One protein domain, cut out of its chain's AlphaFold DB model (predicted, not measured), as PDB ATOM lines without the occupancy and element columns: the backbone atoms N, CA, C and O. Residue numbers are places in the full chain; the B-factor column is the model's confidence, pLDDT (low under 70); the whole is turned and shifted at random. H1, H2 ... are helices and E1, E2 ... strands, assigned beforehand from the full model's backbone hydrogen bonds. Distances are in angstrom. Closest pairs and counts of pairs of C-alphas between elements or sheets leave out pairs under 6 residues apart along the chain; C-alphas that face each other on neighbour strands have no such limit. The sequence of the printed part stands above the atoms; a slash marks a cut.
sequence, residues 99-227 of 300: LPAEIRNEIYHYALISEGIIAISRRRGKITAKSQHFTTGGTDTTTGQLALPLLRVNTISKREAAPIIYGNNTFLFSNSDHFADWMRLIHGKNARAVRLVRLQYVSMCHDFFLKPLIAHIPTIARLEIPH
ATOM      1  N   LEU A  99     -41.918  11.210  48.107       91.69
ATOM      2  CA  LEU A  99     -43.363  11.063  48.256       91.69
ATOM      3  C   LEU A  99     -43.689  10.338  49.568       91.69
ATOM      4  O   LEU A  99     -42.932   9.451  49.955       91.69
ATOM      5  N   PRO A 100     -44.813  10.637  50.242       95.50
ATOM      6  CA  PRO A 100     -45.312   9.819  51.348       95.50
ATOM      7  C   PRO A 100     -45.514   8.350  50.940       95.50
ATOM      8  O   PRO A 100     -45.751   8.049  49.767       95.50
ATOM      9  N   ALA A 101     -45.424   7.432  51.905       94.56
ATOM     10  CA  ALA A 101     -45.521   5.992  51.644       94.56
ATOM     11  C   ALA A 101     -46.865   5.607  51.011       94.56
ATOM     12  O   ALA A 101     -46.920   4.744  50.140       94.56
ATOM     13  N   GLU A 102     -47.931   6.296  51.403       95.56
ATOM     14  CA  GLU A 102     -49.283   6.140  50.881       95.56
ATOM     15  C   GLU A 102     -49.309   6.419  49.374       95.56
ATOM     16  O   GLU A 102     -49.766   5.591  48.593       95.56
ATOM     17  N   ILE A 103     -48.714   7.536  48.947       96.06
ATOM     18  CA  ILE A 103     -48.652   7.920  47.532       96.06
ATOM     19  C   ILE A 103     -47.767   6.954  46.737       96.06
ATOM     20  O   ILE A 103     -48.113   6.584  45.617       96.06
ATOM     21  N   ARG A 104     -46.640   6.503  47.307       94.62
ATOM     22  CA  ARG A 104     -45.794   5.487  46.658       94.62
ATOM     23  C   ARG A 104     -46.551   4.181  46.444       94.62
ATOM     24  O   ARG A 104     -46.463   3.612  45.360       94.62
ATOM     25  N   ASN A 105     -47.307   3.732  47.444       94.00
ATOM     26  CA  ASN A 105     -48.113   2.521  47.346       94.00
ATOM     27  C   ASN A 105     -49.184   2.647  46.262       94.00
ATOM     28  O   ASN A 105     -49.304   1.726  45.464       94.00
ATOM     29  N   GLU A 106     -49.882   3.781  46.157       93.94
ATOM     30  CA  GLU A 106     -50.837   4.028  45.064       93.94
ATOM     31  C   GLU A 106     -50.165   3.952  43.683       93.94
ATOM     32  O   GLU A 106     -50.661   3.287  42.772       93.94
ATOM     33  N   ILE A 107     -48.974   4.548  43.538       92.38
ATOM     34  CA  ILE A 107     -48.183   4.450  42.302       92.38
ATOM     35  C   ILE A 107     -47.815   2.991  42.011       92.38
ATOM     36  O   ILE A 107     -47.939   2.541  40.872       92.38
ATOM     37  N   TYR A 108     -47.375   2.233  43.016       93.19
ATOM     38  CA  TYR A 108     -47.054   0.816  42.853       93.19
ATOM     39  C   TYR A 108     -48.289  -0.018  42.509       93.19
ATOM     40  O   TYR A 108     -48.191  -0.885  41.650       93.19
ATOM     41  N   HIS A 109     -49.441   0.240  43.127       91.31
ATOM     42  CA  HIS A 109     -50.699  -0.432  42.809       91.31
ATOM     43  C   HIS A 109     -51.063  -0.231  41.341       91.31
ATOM     44  O   HIS A 109     -51.289  -1.208  40.631       91.31
ATOM     45  N   TYR A 110     -51.021   1.011  40.865       88.69
ATOM     46  CA  TYR A 110     -51.303   1.323  39.469       88.69
ATOM     47  C   TYR A 110     -50.268   0.724  38.501       88.69
ATOM     48  O   TYR A 110     -50.618   0.233  37.433       88.69
ATOM     49  N   ALA A 111     -48.981   0.749  38.861       87.69
ATOM     50  CA  ALA A 111     -47.900   0.340  37.963       87.69
ATOM     51  C   ALA A 111     -47.611  -1.172  37.952       87.69
ATOM     52  O   ALA A 111     -47.046  -1.674  36.978       87.69
ATOM     53  N   LEU A 112     -47.912  -1.888  39.041       89.00
ATOM     54  CA  LEU A 112     -47.488  -3.279  39.258       89.00
ATOM     55  C   LEU A 112     -48.628  -4.287  39.244       89.00
ATOM     56  O   LEU A 112     -48.348  -5.487  39.191       89.00
ATOM     57  N   ILE A 113     -49.879  -3.844  39.319       89.12
ATOM     58  CA  ILE A 113     -51.028  -4.733  39.185       89.12
ATOM     59  C   ILE A 113     -51.370  -4.851  37.705       89.12
ATOM     60  O   ILE A 113     -51.564  -3.867  36.999       89.12
ATOM     61  N   SER A 114     -51.387  -6.086  37.231       84.06
ATOM     62  CA  SER A 114     -51.852  -6.467  35.908       84.06
ATOM     63  C   SER A 114     -53.294  -6.937  36.039       84.06
ATOM     64  O   SER A 114     -53.582  -7.826  36.838       84.06
ATOM     65  N   GLU A 115     -54.192  -6.387  35.221       81.12
ATOM     66  CA  GLU A 115     -55.565  -6.900  35.097       81.12
ATOM     67  C   GLU A 115     -55.580  -8.332  34.526       81.12
ATOM     68  O   GLU A 115     -56.502  -9.110  34.768       81.12
ATOM     69  N   GLY A 116     -54.528  -8.696  33.785       82.62
ATOM     70  CA  GLY A 116     -54.337 -10.013  33.193       82.62
ATOM     71  C   GLY A 116     -53.373 -10.927  33.950       82.62
ATOM     72  O   GLY A 116     -52.756 -10.585  34.959       82.62
ATOM     73  N   ILE A 117     -53.198 -12.123  33.393       81.31
ATOM     74  CA  ILE A 117     -52.295 -13.148  33.910       81.31
ATOM     75  C   ILE A 117     -50.837 -12.835  33.527       81.31
ATOM     76  O   ILE A 117     -50.499 -12.717  32.347       81.31
ATOM     77  N   ILE A 118     -49.943 -12.802  34.516       83.94
ATOM     78  CA  ILE A 118     -48.500 -12.630  34.325       83.94
ATOM     79  C   ILE A 118     -47.875 -13.982  33.972       83.94
ATOM     80  O   ILE A 118     -47.532 -14.781  34.843       83.94
ATOM     81  N   ALA A 119     -47.702 -14.242  32.677       81.81
ATOM     82  CA  ALA A 119     -46.999 -15.438  32.224       81.81
ATOM     83  C   ALA A 119     -45.491 -15.350  32.522       81.81
ATOM     84  O   ALA A 119     -44.797 -14.467  32.022       81.81
ATOM     85  N   ILE A 120     -44.982 -16.303  33.300       79.75
ATOM     86  CA  ILE A 120     -43.569 -16.504  33.597       79.75
ATOM     87  C   ILE A 120     -43.028 -17.574  32.649       79.75
ATOM     88  O   ILE A 120     -43.319 -18.769  32.763       79.75
ATOM     89  N   SER A 121     -42.222 -17.127  31.689       75.06
ATOM     90  CA  SER A 121     -41.516 -17.999  30.754       75.06
ATOM     91  C   SER A 121     -40.048 -17.599  30.641       75.06
ATOM     92  O   SER A 121     -39.723 -16.411  30.615       75.06
ATOM     93  N   ARG A 122     -39.136 -18.577  30.547       67.31
ATOM     94  CA  ARG A 122     -37.783 -18.301  30.058       67.31
ATOM     95  C   ARG A 122     -37.888 -18.048  28.553       67.31
ATOM     96  O   ARG A 122     -38.082 -18.986  27.780       67.31
ATOM     97  N   ARG A 123     -37.710 -16.805  28.093       57.84
ATOM     98  CA  ARG A 123     -37.327 -16.617  26.686       57.84
ATOM     99  C   ARG A 123     -35.950 -17.244  26.496       57.84
ATOM    100  O   ARG A 123     -35.016 -16.930  27.230       57.84
ATOM    101  N   ARG A 124     -35.829 -18.131  25.506       46.78
ATOM    102  CA  ARG A 124     -34.554 -18.669  25.009       46.78
ATOM    103  C   ARG A 124     -33.728 -17.531  24.395       46.78
ATOM    104  O   ARG A 124     -33.665 -17.377  23.185       46.78
ATOM    105  N   GLY A 125     -33.129 -16.700  25.232       40.84
ATOM    106  CA  GLY A 125     -32.178 -15.668  24.845       40.84
ATOM    107  C   GLY A 125     -31.102 -15.631  25.911       40.84
ATOM    108  O   GLY A 125     -31.408 -15.288  27.046       40.84
ATOM    109  N   LYS A 126     -29.895 -16.091  25.550       36.06
ATOM    110  CA  LYS A 126     -28.660 -16.165  26.355       36.06
ATOM    111  C   LYS A 126     -28.807 -15.622  27.780       36.06
ATOM    112  O   LYS A 126     -28.729 -14.416  28.014       36.06
ATOM    113  N   ILE A 127     -28.964 -16.553  28.720       35.16
ATOM    114  CA  ILE A 127     -28.886 -16.313  30.158       35.16
ATOM    115  C   ILE A 127     -27.467 -15.819  30.452       35.16
ATOM    116  O   ILE A 127     -26.549 -16.592  30.702       35.16
ATOM    117  N   THR A 128     -27.263 -14.512  30.376       32.69
ATOM    118  CA  THR A 128     -26.202 -13.875  31.145       32.69
ATOM    119  C   THR A 128     -26.750 -13.721  32.558       32.69
ATOM    120  O   THR A 128     -27.916 -13.365  32.734       32.69
ATOM    121  N   ALA A 129     -25.933 -13.978  33.580       37.53
ATOM    122  CA  ALA A 129     -26.318 -13.936  34.999       37.53
ATOM    123  C   ALA A 129     -26.930 -12.590  35.471       37.53
ATOM    124  O   ALA A 129     -27.363 -12.467  36.611       37.53
ATOM    125  N   LYS A 130     -26.991 -11.578  34.595       37.03
ATOM    126  CA  LYS A 130     -27.575 -10.251  34.829       37.03
ATOM    127  C   LYS A 130     -28.969 -10.053  34.203       37.03
ATOM    128  O   LYS A 130     -29.625  -9.058  34.495       37.03
ATOM    129  N   SER A 131     -29.445 -10.990  33.380       33.50
ATOM    130  CA  SER A 131     -30.631 -10.831  32.527       33.50
ATOM    131  C   SER A 131     -31.690 -11.909  32.795       33.50
ATOM    132  O   SER A 131     -32.105 -12.649  31.905       33.50
ATOM    133  N   GLN A 132     -32.163 -12.005  34.037       42.75
ATOM    134  CA  GLN A 132     -33.467 -12.617  34.294       42.75
ATOM    135  C   GLN A 132     -34.539 -11.570  33.993       42.75
ATOM    136  O   GLN A 132     -34.860 -10.742  34.848       42.75
ATOM    137  N   HIS A 133     -35.014 -11.553  32.749       44.72
ATOM    138  CA  HIS A 133     -36.200 -10.801  32.358       44.72
ATOM    139  C   HIS A 133     -37.415 -11.720  32.483       44.72
ATOM    140  O   HIS A 133     -37.509 -12.727  31.782       44.72
ATOM    141  N   PHE A 134     -38.350 -11.366  33.363       51.47
ATOM    142  CA  PHE A 134     -39.703 -11.906  33.324       51.47
ATOM    143  C   PHE A 134     -40.378 -11.292  32.100       51.47
ATOM    144  O   PHE A 134     -40.671 -10.100  32.082       51.47
ATOM    145  N   THR A 135     -40.557 -12.067  31.038       49.16
ATOM    146  CA  THR A 135     -41.341 -11.605  29.893       49.16
ATOM    147  C   THR A 135     -42.776 -12.049  30.078       49.16
ATOM    148  O   THR A 135     -43.061 -13.238  29.928       49.16
ATOM    149  N   THR A 136     -43.661 -11.097  30.374       51.41
ATOM    150  CA  THR A 136     -45.108 -11.285  30.293       51.41
ATOM    151  C   THR A 136     -45.473 -11.619  28.848       51.41
ATOM    152  O   THR A 136     -45.243 -10.838  27.929       51.41
ATOM    153  N   GLY A 137     -45.971 -12.832  28.622       42.00
ATOM    154  CA  GLY A 137     -46.377 -13.329  27.301       42.00
ATOM    155  C   GLY A 137     -47.757 -12.852  26.829       42.00
ATOM    156  O   GLY A 137     -48.321 -13.481  25.941       42.00
ATOM    157  N   GLY A 138     -48.314 -11.800  27.435       42.00
ATOM    158  CA  GLY A 138     -49.651 -11.268  27.154       42.00
ATOM    159  C   GLY A 138     -49.616  -9.828  26.640       42.00
ATOM    160  O   GLY A 138     -48.588  -9.161  26.724       42.00
ATOM    161  N   THR A 139     -50.751  -9.372  26.110       42.47
ATOM    162  CA  THR A 139     -50.987  -8.062  25.472       42.47
ATOM    163  C   THR A 139     -50.619  -6.844  26.327       42.47
ATOM    164  O   THR A 139     -50.336  -5.795  25.757       42.47
ATOM    165  N   ASP A 140     -50.498  -6.997  27.649       50.19
ATOM    166  CA  ASP A 140     -50.055  -5.943  28.569       50.19
ATOM    167  C   ASP A 140     -48.589  -6.146  28.973       50.19
ATOM    168  O   ASP A 140     -48.227  -6.621  30.053       50.19
ATOM    169  N   THR A 141     -47.689  -5.806  28.052       54.31
ATOM    170  CA  THR A 141     -46.237  -5.901  28.268       54.31
ATOM    171  C   THR A 141     -45.698  -4.886  29.282       54.31
ATOM    172  O   THR A 141     -44.549  -5.002  29.703       54.31
ATOM    173  N   THR A 142     -46.492  -3.893  29.681       57.84
ATOM    174  CA  THR A 142     -46.066  -2.748  30.500       57.84
ATOM    175  C   THR A 142     -45.778  -3.138  31.951       57.84
ATOM    176  O   THR A 142     -44.697  -2.837  32.459       57.84
ATOM    177  N   THR A 143     -46.674  -3.886  32.601       58.72
ATOM    178  CA  THR A 143     -46.551  -4.241  34.028       58.72
ATOM    179  C   THR A 143     -45.332  -5.126  34.297       58.72
ATOM    180  O   THR A 143     -44.541  -4.868  35.208       58.72
ATOM    181  N   GLY A 144     -45.104  -6.140  33.452       59.44
ATOM    182  CA  GLY A 144     -43.947  -7.037  33.572       59.44
ATOM    183  C   GLY A 144     -42.604  -6.335  33.344       59.44
ATOM    184  O   GLY A 144     -41.606  -6.673  33.986       59.44
ATOM    185  N   GLN A 145     -42.577  -5.330  32.464       65.38
ATOM    186  CA  GLN A 145     -41.373  -4.553  32.166       65.38
ATOM    187  C   GLN A 145     -41.005  -3.579  33.290       65.38
ATOM    188  O   GLN A 145     -39.816  -3.383  33.534       65.38
ATOM    189  N   LEU A 146     -41.991  -3.010  33.990       67.69
ATOM    190  CA  LEU A 146     -41.772  -2.058  35.088       67.69
ATOM    191  C   LEU A 146     -41.497  -2.738  36.437       67.69
ATOM    192  O   LEU A 146     -40.730  -2.213  37.246       67.69
ATOM    193  N   ALA A 147     -42.050  -3.932  36.654       74.75
ATOM    194  CA  ALA A 147     -41.900  -4.697  37.888       74.75
ATOM    195  C   ALA A 147     -40.442  -4.951  38.299       74.75
ATOM    196  O   ALA A 147     -40.035  -4.669  39.426       74.75
ATOM    197  N   LEU A 148     -39.632  -5.492  37.388       72.06
ATOM    198  CA  LEU A 148     -38.249  -5.863  37.690       72.06
ATOM    199  C   LEU A 148     -37.348  -4.666  38.014       72.06
ATOM    200  O   LEU A 148     -36.621  -4.748  39.007       72.06
ATOM    201  N   PRO A 149     -37.360  -3.578  37.220       79.25
ATOM    202  CA  PRO A 149     -36.661  -2.353  37.573       79.25
ATOM    203  C   PRO A 149     -37.077  -1.836  38.950       79.25
ATOM    204  O   PRO A 149     -36.206  -1.647  39.793       79.25
ATOM    205  N   LEU A 150     -38.380  -1.709  39.228       79.75
ATOM    206  CA  LEU A 150     -38.874  -1.172  40.504       79.75
ATOM    207  C   LEU A 150     -38.411  -1.991  41.715       79.75
ATOM    208  O   LEU A 150     -37.979  -1.427  42.719       79.75
ATOM    209  N   LEU A 151     -38.398  -3.321  41.604       81.06
ATOM    210  CA  LEU A 151     -37.897  -4.208  42.661       81.06
ATOM    211  C   LEU A 151     -36.366  -4.171  42.837       81.06
ATOM    212  O   LEU A 151     -35.856  -4.716  43.820       81.06
ATOM    213  N   ARG A 152     -35.626  -3.579  41.889       82.12
ATOM    214  CA  ARG A 152     -34.155  -3.485  41.889       82.12
ATOM    215  C   ARG A 152     -33.621  -2.087  42.215       82.12
ATOM    216  O   ARG A 152     -32.442  -1.996  42.535       82.12
ATOM    217  N   VAL A 153     -34.443  -1.033  42.137       82.38
ATOM    218  CA  VAL A 153     -34.007   0.369  42.318       82.38
ATOM    219  C   VAL A 153     -33.422   0.606  43.711       82.38
ATOM    220  O   VAL A 153     -32.272   1.020  43.829       82.38
ATOM    221  N   ASN A 154     -34.188   0.339  44.771       86.44
ATOM    222  CA  ASN A 154     -33.735   0.504  46.151       86.44
ATOM    223  C   ASN A 154     -34.462  -0.488  47.087       86.44
ATOM    224  O   ASN A 154     -35.411  -1.179  46.701       86.44
ATOM    225  N   THR A 155     -34.010  -0.576  48.338       88.31
ATOM    226  CA  THR A 155     -34.578  -1.494  49.340       88.31
ATOM    227  C   THR A 155     -35.970  -1.084  49.825       88.31
ATOM    228  O   THR A 155     -36.758  -1.965  50.172       88.31
ATOM    229  N   ILE A 156     -36.285   0.216  49.836       90.62
ATOM    230  CA  ILE A 156     -37.576   0.766  50.285       90.62
ATOM    231  C   ILE A 156     -38.672   0.407  49.280       90.62
ATOM    232  O   ILE A 156     -39.602  -0.314  49.629       90.62
ATOM    233  N   SER A 157     -38.502   0.798  48.018       90.19
ATOM    234  CA  SER A 157     -39.346   0.415  46.892       90.19
ATOM    235  C   SER A 157     -39.480  -1.091  46.810       90.19
ATOM    236  O   SER A 157     -40.596  -1.573  46.720       90.19
ATOM    237  N   LYS A 158     -38.399  -1.872  46.953       88.88
ATOM    238  CA  LYS A 158     -38.519  -3.337  46.998       88.88
ATOM    239  C   LYS A 158     -39.433  -3.812  48.133       88.88
ATOM    240  O   LYS A 158     -40.238  -4.708  47.910       88.88
ATOM    241  N   ARG A 159     -39.305  -3.257  49.342       90.44
ATOM    242  CA  ARG A 159     -40.111  -3.642  50.513       90.44
ATOM    243  C   ARG A 159     -41.591  -3.280  50.352       90.44
ATOM    244  O   ARG A 159     -42.428  -4.037  50.830       90.44
ATOM    245  N   GLU A 160     -41.893  -2.154  49.720       92.62
ATOM    246  CA  GLU A 160     -43.258  -1.651  49.510       92.62
ATOM    247  C   GLU A 160     -43.928  -2.281  48.281       92.62
ATOM    248  O   GLU A 160     -45.063  -2.740  48.350       92.62
ATOM    249  N   ALA A 161     -43.200  -2.390  47.171       91.88
ATOM    250  CA  ALA A 161     -43.693  -2.930  45.911       91.88
ATOM    251  C   ALA A 161     -43.838  -4.457  45.919       91.88
ATOM    252  O   ALA A 161     -44.762  -4.980  45.301       91.88
ATOM    253  N   ALA A 162     -42.937  -5.189  46.590       90.56
ATOM    254  CA  ALA A 162     -42.973  -6.653  46.618       90.56
ATOM    255  C   ALA A 162     -44.317  -7.233  47.102       90.56
ATOM    256  O   ALA A 162     -44.835  -8.129  46.434       90.56
ATOM    257  N   PRO A 163     -44.919  -6.773  48.214       90.75
ATOM    258  CA  PRO A 163     -46.206  -7.308  48.628       90.75
ATOM    259  C   PRO A 163     -47.330  -7.010  47.633       90.75
ATOM    260  O   PRO A 163     -48.178  -7.868  47.418       90.75
ATOM    261  N   ILE A 164     -47.296  -5.852  46.971       91.25
ATOM    262  CA  ILE A 164     -48.296  -5.459  45.971       91.25
ATOM    263  C   ILE A 164     -48.189  -6.359  44.737       91.25
ATOM    264  O   ILE A 164     -49.181  -6.948  44.308       91.25
ATOM    265  N   ILE A 165     -46.980  -6.529  44.191       90.69
ATOM    266  CA  ILE A 165     -46.788  -7.349  42.993       90.69
ATOM    267  C   ILE A 165     -47.106  -8.822  43.254       90.69
ATOM    268  O   ILE A 165     -47.794  -9.437  42.447       90.69
ATOM    269  N   TYR A 166     -46.639  -9.398  44.362       89.62
ATOM    270  CA  TYR A 166     -46.823 -10.827  44.619       89.62
ATOM    271  C   TYR A 166     -48.204 -11.163  45.195       89.62
ATOM    272  O   TYR A 166     -48.703 -12.262  44.958       89.62
ATOM    273  N   GLY A 167     -48.832 -10.229  45.912       88.31
ATOM    274  CA  GLY A 167     -50.140 -10.430  46.533       88.31
ATOM    275  C   GLY A 167     -51.317 -10.235  45.590       88.31
ATOM    276  O   GLY A 167     -52.305 -10.949  45.719       88.31
ATOM    277  N   ASN A 168     -51.209  -9.321  44.623       88.12
ATOM    278  CA  ASN A 168     -52.370  -8.897  43.834       88.12
ATOM    279  C   ASN A 168     -52.348  -9.381  42.381       88.12
ATOM    280  O   ASN A 168     -53.300  -9.136  41.647       88.12
ATOM    281  N   ASN A 169     -51.284 -10.063  41.947       87.19
ATOM    282  CA  ASN A 169     -51.180 -10.578  40.585       87.19
ATOM    283  C   ASN A 169     -51.352 -12.093  40.517       87.19
ATOM    284  O   ASN A 169     -51.011 -12.828  41.440       87.19
ATOM    285  N   THR A 170     -51.808 -12.553  39.352       86.06
ATOM    286  CA  THR A 170     -51.855 -13.975  39.006       86.06
ATOM    287  C   THR A 170     -50.641 -14.351  38.170       86.06
ATOM    288  O   THR A 170     -50.495 -13.873  37.046       86.06
ATOM    289  N   PHE A 171     -49.790 -15.237  38.685       86.06
ATOM    290  CA  PHE A 171     -48.624 -15.741  37.953       86.06
ATOM    291  C   PHE A 171     -48.948 -17.055  37.255       86.06
ATOM    292  O   PHE A 171     -49.487 -17.958  37.886       86.06
ATOM    293  N   LEU A 172     -48.590 -17.163  35.975       85.06
ATOM    294  CA  LEU A 172     -48.785 -18.352  35.150       85.06
ATOM    295  C   LEU A 172     -47.461 -18.933  34.698       85.06
ATOM    296  O   LEU A 172     -46.728 -18.306  33.942       85.06
ATOM    297  N   PHE A 173     -47.179 -20.161  35.097       83.56
ATOM    298  CA  PHE A 173     -45.946 -20.841  34.721       83.56
ATOM    299  C   PHE A 173     -46.215 -21.785  33.560       83.56
ATOM    300  O   PHE A 173     -47.097 -22.632  33.651       83.56
ATOM    301  N   SER A 174     -45.469 -21.630  32.463       79.25
ATOM    302  CA  SER A 174     -45.645 -22.462  31.262       79.25
ATOM    303  C   SER A 174     -45.091 -23.878  31.423       79.25
ATOM    304  O   SER A 174     -45.452 -24.777  30.669       79.25
ATOM    305  N   ASN A 175     -44.139 -24.050  32.338       78.31
ATOM    306  CA  ASN A 175     -43.578 -25.332  32.710       78.31
ATOM    307  C   ASN A 175     -43.060 -25.270  34.147       78.31
ATOM    308  O   ASN A 175     -43.066 -24.241  34.825       78.31
ATOM    309  N   SER A 176     -42.596 -26.426  34.570       77.75
ATOM    310  CA  SER A 176     -42.275 -26.756  35.933       77.75
ATOM    311  C   SER A 176     -40.908 -26.196  36.367       77.75
ATOM    312  O   SER A 176     -40.746 -25.719  37.489       77.75
ATOM    313  N   ASP A 177     -39.949 -26.129  35.442       81.94
ATOM    314  CA  ASP A 177     -38.633 -25.524  35.671       81.94
ATOM    315  C   ASP A 177     -38.727 -24.015  35.912       81.94
ATOM    316  O   ASP A 177     -38.077 -23.483  36.810       81.94
ATOM    317  N   HIS A 178     -39.574 -23.318  35.148       82.44
ATOM    318  CA  HIS A 178     -39.790 -21.878  35.310       82.44
ATOM    319  C   HIS A 178     -40.352 -21.546  36.689       82.44
ATOM    320  O   HIS A 178     -39.969 -20.546  37.296       82.44
ATOM    321  N   PHE A 179     -41.251 -22.395  37.181       82.81
ATOM    322  CA  PHE A 179     -41.774 -22.284  38.531       82.81
ATOM    323  C   PHE A 179     -40.674 -22.515  39.571       82.81
ATOM    324  O   PHE A 179     -40.491 -21.680  40.451       82.81
ATOM    325  N   ALA A 180     -39.891 -23.590  39.443       82.62
ATOM    326  CA  ALA A 180     -38.799 -23.882  40.370       82.62
ATOM    327  C   ALA A 180     -37.766 -22.743  40.439       82.62
ATOM    328  O   ALA A 180     -37.316 -22.381  41.525       82.62
ATOM    329  N   ASP A 181     -37.414 -22.128  39.309       82.62
ATOM    330  CA  ASP A 181     -36.529 -20.960  39.316       82.62
ATOM    331  C   ASP A 181     -37.158 -19.759  40.002       82.62
ATOM    332  O   ASP A 181     -36.509 -19.095  40.804       82.62
ATOM    333  N   TRP A 182     -38.419 -19.464  39.688       84.88
ATOM    334  CA  TRP A 182     -39.129 -18.349  40.295       84.88
ATOM    335  C   TRP A 182     -39.228 -18.514  41.811       84.88
ATOM    336  O   TRP A 182     -38.972 -17.560  42.543       84.88
ATOM    337  N   MET A 183     -39.464 -19.737  42.287       83.25
ATOM    338  CA  MET A 183     -39.429 -20.087  43.709       83.25
ATOM    339  C   MET A 183     -38.050 -19.857  44.336       83.25
ATOM    340  O   MET A 183     -37.964 -19.351  45.450       83.25
ATOM    341  N   ARG A 184     -36.954 -20.161  43.625       82.56
ATOM    342  CA  ARG A 184     -35.591 -19.850  44.102       82.56
ATOM    343  C   ARG A 184     -35.332 -18.343  44.180       82.56
ATOM    344  O   ARG A 184     -34.525 -17.903  44.995       82.56
ATOM    345  N   LEU A 185     -35.992 -17.552  43.334       80.19
ATOM    346  CA  LEU A 185     -35.849 -16.093  43.298       80.19
ATOM    347  C   LEU A 185     -36.714 -15.393  44.347       80.19
ATOM    348  O   LEU A 185     -36.299 -14.388  44.931       80.19
ATOM    349  N   ILE A 186     -37.906 -15.921  44.608       82.25
ATOM    350  CA  ILE A 186     -38.803 -15.447  45.656       82.25
ATOM    351  C   ILE A 186     -38.409 -16.102  46.974       82.25
ATOM    352  O   ILE A 186     -38.949 -17.110  47.409       82.25
ATOM    353  N   HIS A 187     -37.427 -15.499  47.636       76.00
ATOM    354  CA  HIS A 187     -36.985 -15.949  48.948       76.00
ATOM    355  C   HIS A 187     -37.541 -15.070  50.080       76.00
ATOM    356  O   HIS A 187     -37.759 -13.859  49.943       76.00
ATOM    357  N   GLY A 188     -37.734 -15.688  51.247       80.25
ATOM    358  CA  GLY A 188     -38.011 -15.006  52.511       80.25
ATOM    359  C   GLY A 188     -39.360 -14.285  52.558       80.25
ATOM    360  O   GLY A 188     -40.417 -14.894  52.414       80.25
ATOM    361  N   LYS A 189     -39.335 -12.972  52.815       78.62
ATOM    362  CA  LYS A 189     -40.548 -12.169  53.064       78.62
ATOM    363  C   LYS A 189     -41.450 -12.029  51.835       78.62
ATOM    364  O   LYS A 189     -42.657 -11.909  51.996       78.62
ATOM    365  N   ASN A 190     -40.880 -12.086  50.632       83.69
ATOM    366  CA  ASN A 190     -41.640 -11.941  49.389       83.69
ATOM    367  C   ASN A 190     -42.499 -13.174  49.100       83.69
ATOM    368  O   ASN A 190     -43.597 -13.041  48.576       83.69
ATOM    369  N   ALA A 191     -42.024 -14.358  49.496       85.06
ATOM    370  CA  ALA A 191     -42.766 -15.605  49.352       85.06
ATOM    371  C   ALA A 191     -44.084 -15.549  50.132       85.06
ATOM    372  O   ALA A 191     -45.130 -15.894  49.605       85.06
ATOM    373  N   ARG A 192     -44.047 -14.970  51.338       85.19
ATOM    374  CA  ARG A 192     -45.227 -14.771  52.197       85.19
ATOM    375  C   ARG A 192     -46.247 -13.765  51.653       85.19
ATOM    376  O   ARG A 192     -47.358 -13.660  52.168       85.19
ATOM    377  N   ALA A 193     -45.856 -12.968  50.666       86.06
ATOM    378  CA  ALA A 193     -46.783 -12.060  50.016       86.06
ATOM    379  C   ALA A 193     -47.531 -12.725  48.864       86.06
ATOM    380  O   ALA A 193     -48.560 -12.204  48.461       86.06
ATOM    381  N   VAL A 194     -47.045 -13.855  48.342       86.12
ATOM    382  CA  VAL A 194     -47.725 -14.557  47.255       86.12
ATOM    383  C   VAL A 194     -49.061 -15.083  47.761       86.12
ATOM    384  O   VAL A 194     -49.108 -15.848  48.729       86.12
ATOM    385  N   ARG A 195     -50.136 -14.656  47.092       82.69
ATOM    386  CA  ARG A 195     -51.511 -15.059  47.403       82.69
ATOM    387  C   ARG A 195     -52.111 -15.934  46.320       82.69
ATOM    388  O   ARG A 195     -52.735 -16.927  46.666       82.69
ATOM    389  N   LEU A 196     -51.898 -15.617  45.043       83.31
ATOM    390  CA  LEU A 196     -52.524 -16.339  43.937       83.31
ATOM    391  C   LEU A 196     -51.484 -16.874  42.947       83.31
ATOM    392  O   LEU A 196     -50.683 -16.126  42.388       83.31
ATOM    393  N   VAL A 197     -51.505 -18.185  42.708       83.56
ATOM    394  CA  VAL A 197     -50.643 -18.855  41.722       83.56
ATOM    395  C   VAL A 197     -51.485 -19.693  40.773       83.56
ATOM    396  O   VAL A 197     -52.348 -20.450  41.206       83.56
ATOM    397  N   ARG A 198     -51.202 -19.600  39.471       82.19
ATOM    398  CA  ARG A 198     -51.794 -20.448  38.437       82.19
ATOM    399  C   ARG A 198     -50.710 -21.251  37.727       82.19
ATOM    400  O   ARG A 198     -49.714 -20.714  37.254       82.19
ATOM    401  N   LEU A 199     -50.887 -22.558  37.602       80.31
ATOM    402  CA  LEU A 199     -49.886 -23.422  36.970       80.31
ATOM    403  C   LEU A 199     -50.385 -23.893  35.604       80.31
ATOM    404  O   LEU A 199     -51.355 -24.628  35.542       80.31
ATOM    405  N   GLN A 200     -49.755 -23.519  34.489       74.44
ATOM    406  CA  GLN A 200     -50.141 -24.059  33.179       74.44
ATOM    407  C   GLN A 200     -49.381 -25.354  32.896       74.44
ATOM    408  O   GLN A 200     -48.174 -25.424  33.096       74.44
ATOM    409  N   TYR A 201     -50.073 -26.364  32.364       64.19
ATOM    410  CA  TYR A 201     -49.435 -27.575  31.831       64.19
ATOM    411  C   TYR A 201     -48.509 -28.300  32.821       64.19
ATOM    412  O   TYR A 201     -47.408 -28.723  32.462       64.19
ATOM    413  N   VAL A 202     -48.967 -28.513  34.057       62.38
ATOM    414  CA  VAL A 202     -48.283 -29.414  34.996       62.38
ATOM    415  C   VAL A 202     -48.505 -30.846  34.510       62.38
ATOM    416  O   VAL A 202     -49.462 -31.517  34.879       62.38
ATOM    417  N   SER A 203     -47.683 -31.284  33.560       55.69
ATOM    418  CA  SER A 203     -47.714 -32.650  33.030       55.69
ATOM    419  C   SER A 203     -46.936 -33.633  33.908       55.69
ATOM    420  O   SER A 203     -47.030 -34.837  33.684       55.69
ATOM    421  N   MET A 204     -46.196 -33.161  34.921       51.78
ATOM    422  CA  MET A 204     -45.294 -33.999  35.713       51.78
ATOM    423  C   MET A 204     -45.372 -33.709  37.220       51.78
ATOM    424  O   MET A 204     -45.383 -32.558  37.643       51.78
ATOM    425  N   CYS A 205     -45.438 -34.806  37.984       54.28
ATOM    426  CA  CYS A 205     -45.374 -34.995  39.437       54.28
ATOM    427  C   CYS A 205     -45.613 -33.781  40.348       54.28
ATOM    428  O   CYS A 205     -44.692 -33.037  40.685       54.28
ATOM    429  N   HIS A 206     -46.828 -33.725  40.896       60.12
ATOM    430  CA  HIS A 206     -47.234 -32.887  42.026       60.12
ATOM    431  C   HIS A 206     -46.227 -32.879  43.189       60.12
ATOM    432  O   HIS A 206     -46.023 -31.836  43.804       60.12
ATOM    433  N   ASP A 207     -45.532 -33.992  43.441       62.56
ATOM    434  CA  ASP A 207     -44.517 -34.097  44.497       62.56
ATOM    435  C   ASP A 207     -43.332 -33.137  44.334       62.56
ATOM    436  O   ASP A 207     -42.816 -32.636  45.332       62.56
ATOM    437  N   PHE A 208     -42.934 -32.819  43.100       67.81
ATOM    438  CA  PHE A 208     -41.850 -31.865  42.849       67.81
ATOM    439  C   PHE A 208     -42.313 -30.406  42.910       67.81
ATOM    440  O   PHE A 208     -41.480 -29.521  43.089       67.81
ATOM    441  N   PHE A 209     -43.619 -30.141  42.795       74.12
ATOM    442  CA  PHE A 209     -44.158 -28.778  42.696       74.12
ATOM    443  C   PHE A 209     -44.864 -28.332  43.959       74.12
ATOM    444  O   PHE A 209     -44.504 -27.314  44.545       74.12
ATOM    445  N   LEU A 210     -45.847 -29.108  44.402       74.25
ATOM    446  CA  LEU A 210     -46.709 -28.726  45.508       74.25
ATOM    447  C   LEU A 210     -45.964 -28.747  46.837       74.25
ATOM    448  O   LEU A 210     -46.143 -27.840  47.643       74.25
ATOM    449  N   LYS A 211     -45.076 -29.723  47.051       75.12
ATOM    450  CA  LYS A 211     -44.327 -29.814  48.308       75.12
ATOM    451  C   LYS A 211     -43.394 -28.609  48.511       75.12
ATOM    452  O   LYS A 211     -43.500 -27.976  49.561       75.12
ATOM    453  N   PRO A 212     -42.539 -28.215  47.544       80.69
ATOM    454  CA  PRO A 212     -41.775 -26.977  47.674       80.69
ATOM    455  C   PRO A 212     -42.658 -25.734  47.750       80.69
ATOM    456  O   PRO A 212     -42.327 -24.835  48.515       80.69
ATOM    457  N   LEU A 213     -43.765 -25.690  46.999       82.12
ATOM    458  CA  LEU A 213     -44.690 -24.557  46.988       82.12
ATOM    459  C   LEU A 213     -45.279 -24.286  48.370       82.12
ATOM    460  O   LEU A 213     -45.109 -23.183  48.870       82.12
ATOM    461  N   ILE A 214     -45.895 -25.288  48.998       78.44
ATOM    462  CA  ILE A 214     -46.471 -25.158  50.344       78.44
ATOM    463  C   ILE A 214     -45.378 -24.786  51.349       78.44
ATOM    464  O   ILE A 214     -45.544 -23.867  52.143       78.44
ATOM    465  N   ALA A 215     -44.233 -25.474  51.286       80.38
ATOM    466  CA  ALA A 215     -43.144 -25.250  52.230       80.38
ATOM    467  C   ALA A 215     -42.554 -23.830  52.135       80.38
ATOM    468  O   ALA A 215     -42.127 -23.272  53.144       80.38
ATOM    469  N   HIS A 216     -42.508 -23.241  50.937       83.44
ATOM    470  CA  HIS A 216     -41.924 -21.914  50.714       83.44
ATOM    471  C   HIS A 216     -42.955 -20.779  50.750       83.44
ATOM    472  O   HIS A 216     -42.600 -19.654  51.104       83.44
ATOM    473  N   ILE A 217     -44.210 -21.046  50.386       85.69
ATOM    474  CA  ILE A 217     -45.309 -20.078  50.282       85.69
ATOM    475  C   ILE A 217     -46.477 -20.589  51.140       85.69
ATOM    476  O   ILE A 217     -47.488 -21.053  50.613       85.69
ATOM    477  N   PRO A 218     -46.371 -20.487  52.477       79.44
ATOM    478  CA  PRO A 218     -47.448 -20.902  53.380       79.44
ATOM    479  C   PRO A 218     -48.683 -19.987  53.296       79.44
ATOM    480  O   PRO A 218     -49.700 -20.239  53.917       79.44
ATOM    481  N   THR A 219     -48.589 -18.885  52.557       80.25
ATOM    482  CA  THR A 219     -49.587 -17.816  52.471       80.25
ATOM    483  C   THR A 219     -50.457 -17.879  51.225       80.25
ATOM    484  O   THR A 219     -51.173 -16.920  50.935       80.25
ATOM    485  N   ILE A 220     -50.351 -18.950  50.440       81.88
ATOM    486  CA  ILE A 220     -51.132 -19.079  49.216       81.88
ATOM    487  C   ILE A 220     -52.619 -19.099  49.588       81.88
ATOM    488  O   ILE A 220     -53.070 -19.935  50.357       81.88
ATOM    489  N   ALA A 221     -53.354 -18.119  49.073       77.25
ATOM    490  CA  ALA A 221     -54.788 -17.959  49.274       77.25
ATOM    491  C   ALA A 221     -55.587 -18.432  48.061       77.25
ATOM    492  O   ALA A 221     -56.799 -18.548  48.154       77.25
ATOM    493  N   ARG A 222     -54.941 -18.672  46.911       79.00
ATOM    494  CA  ARG A 222     -55.568 -19.317  45.761       79.00
ATOM    495  C   ARG A 222     -54.546 -20.027  44.870       79.00
ATOM    496  O   ARG A 222     -53.607 -19.405  44.375       79.00
ATOM    497  N   LEU A 223     -54.724 -21.326  44.643       81.94
ATOM    498  CA  LEU A 223     -53.897 -22.135  43.746       81.94
ATOM    499  C   LEU A 223     -54.756 -22.716  42.622       81.94
ATOM    500  O   LEU A 223     -55.567 -23.614  42.832       81.94
ATOM    501  N   GLU A 224     -54.541 -22.226  41.405       81.62
ATOM    502  CA  GLU A 224     -55.267 -22.667  40.220       81.62
ATOM    503  C   GLU A 224     -54.444 -23.666  39.405       81.62
ATOM    504  O   GLU A 224     -53.420 -23.325  38.803       81.62
ATOM    505  N   ILE A 225     -54.937 -24.900  39.312       76.88
ATOM    506  CA  ILE A 225     -54.398 -25.922  38.409       76.88
ATOM    507  C   ILE A 225     -55.462 -26.177  37.324       76.88
ATOM    508  O   ILE A 225     -56.419 -26.915  37.561       76.88
ATOM    509  N   PRO A 226     -55.360 -25.540  36.142       71.62
ATOM    510  CA  PRO A 226     -56.269 -25.765  35.034       71.62
ATOM    511  C   PRO A 226     -56.173 -27.219  34.566       71.62
ATOM    512  O   PRO A 226     -55.083 -27.780  34.433       71.62
ATOM    513  N   HIS A 227     -57.334 -27.807  34.277       65.56
ATOM    514  CA  HIS A 227     -57.442 -29.185  33.819       65.56
ATOM    515  C   HIS A 227     -56.579 -29.431  32.574       65.56
ATOM    516  O   HIS A 227     -56.837 -28.902  31.488       65.56
TER     517      HIS A 227
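This is residues 99 to 227 of the 300 residues of an uncharacterized protein of Cercospora berteroae (UniProt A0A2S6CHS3). A small twisted sheet of four short strands has helices H1, H2 and H3 clustered past the end where its strands begin, while H4 and H5 run side by side, H4 grazing the sheet. From the sheet's edge strand E1 a long loop reaches out before H2, and its residues 126 to 131 stick out free. The printed part has 129 residues, in the order H1 E1 H2 H3 E2 H4 E3 H5 E4; the sheet, E1 E2 E3 E4, is parallel and the class is mixed, helices and strands. It is compact, with a radius of gyration of the C-alphas of 14.5 A and spans of 47 by 33 by 27 A.

The parallel neighbours E1, residues 118 to 120, and E2, residues 171 to 173, have N 120 and O 172 within hydrogen-bond range at 2.7 A. E2 and E3, residues 196 to 199, are parallel, with N 198 and O 171 at 2.9 A. E3 and E4, residues 222 to 224, are parallel, with N 224 and O 197 at 2.8 A. H2, residues 141 to 153, and H3, residues 155 to 168, form a helical hairpin and touch, Leu 151 to Lys 158 being the closest C-alphas at 4.5 A. H1, residues 101 to 112, touches H3 at a steep tilt of 52 degrees, the closest C-alphas, of Leu 112 and Ile 165, 5.6 A apart. H4, residues 176 to 185, touches H5, residues 206 to 216, at a shallow tilt of 15 degrees, the same way, the closest C-alphas, of Ser 176 and Phe 209, 7.3 A apart. Three strand-helix-strand units, parallel neighbour strands joined through helices, E1 H2 H3 E2, E2 H4 E3 and E3 H5 E4, have right-handed crossovers. Every O i to N i+4 pair is within hydrogen-bond range in H1 and H4; the counts are 7 of 9 in H2, 8 of 10 in H3 and 5 of 7 in H5.

H1 begins at C-alpha 101, (-45.521, 5.992, 51.644), and E4 ends at C-alpha 224, (-55.267, -22.667, 40.220). H3 is 20.0 A long, H2 19.7 A, H1 15.6 A, H5 15.0 A and H4 14.5 A.

The C-alphas of Leu 99 and Cys 205 are the two farthest apart, at 46.9 A. The printed part has no cut, and the link from E1 to H2 is long. pLDDT is under 70 at residues 122 to 146, 201 to 208 and 227.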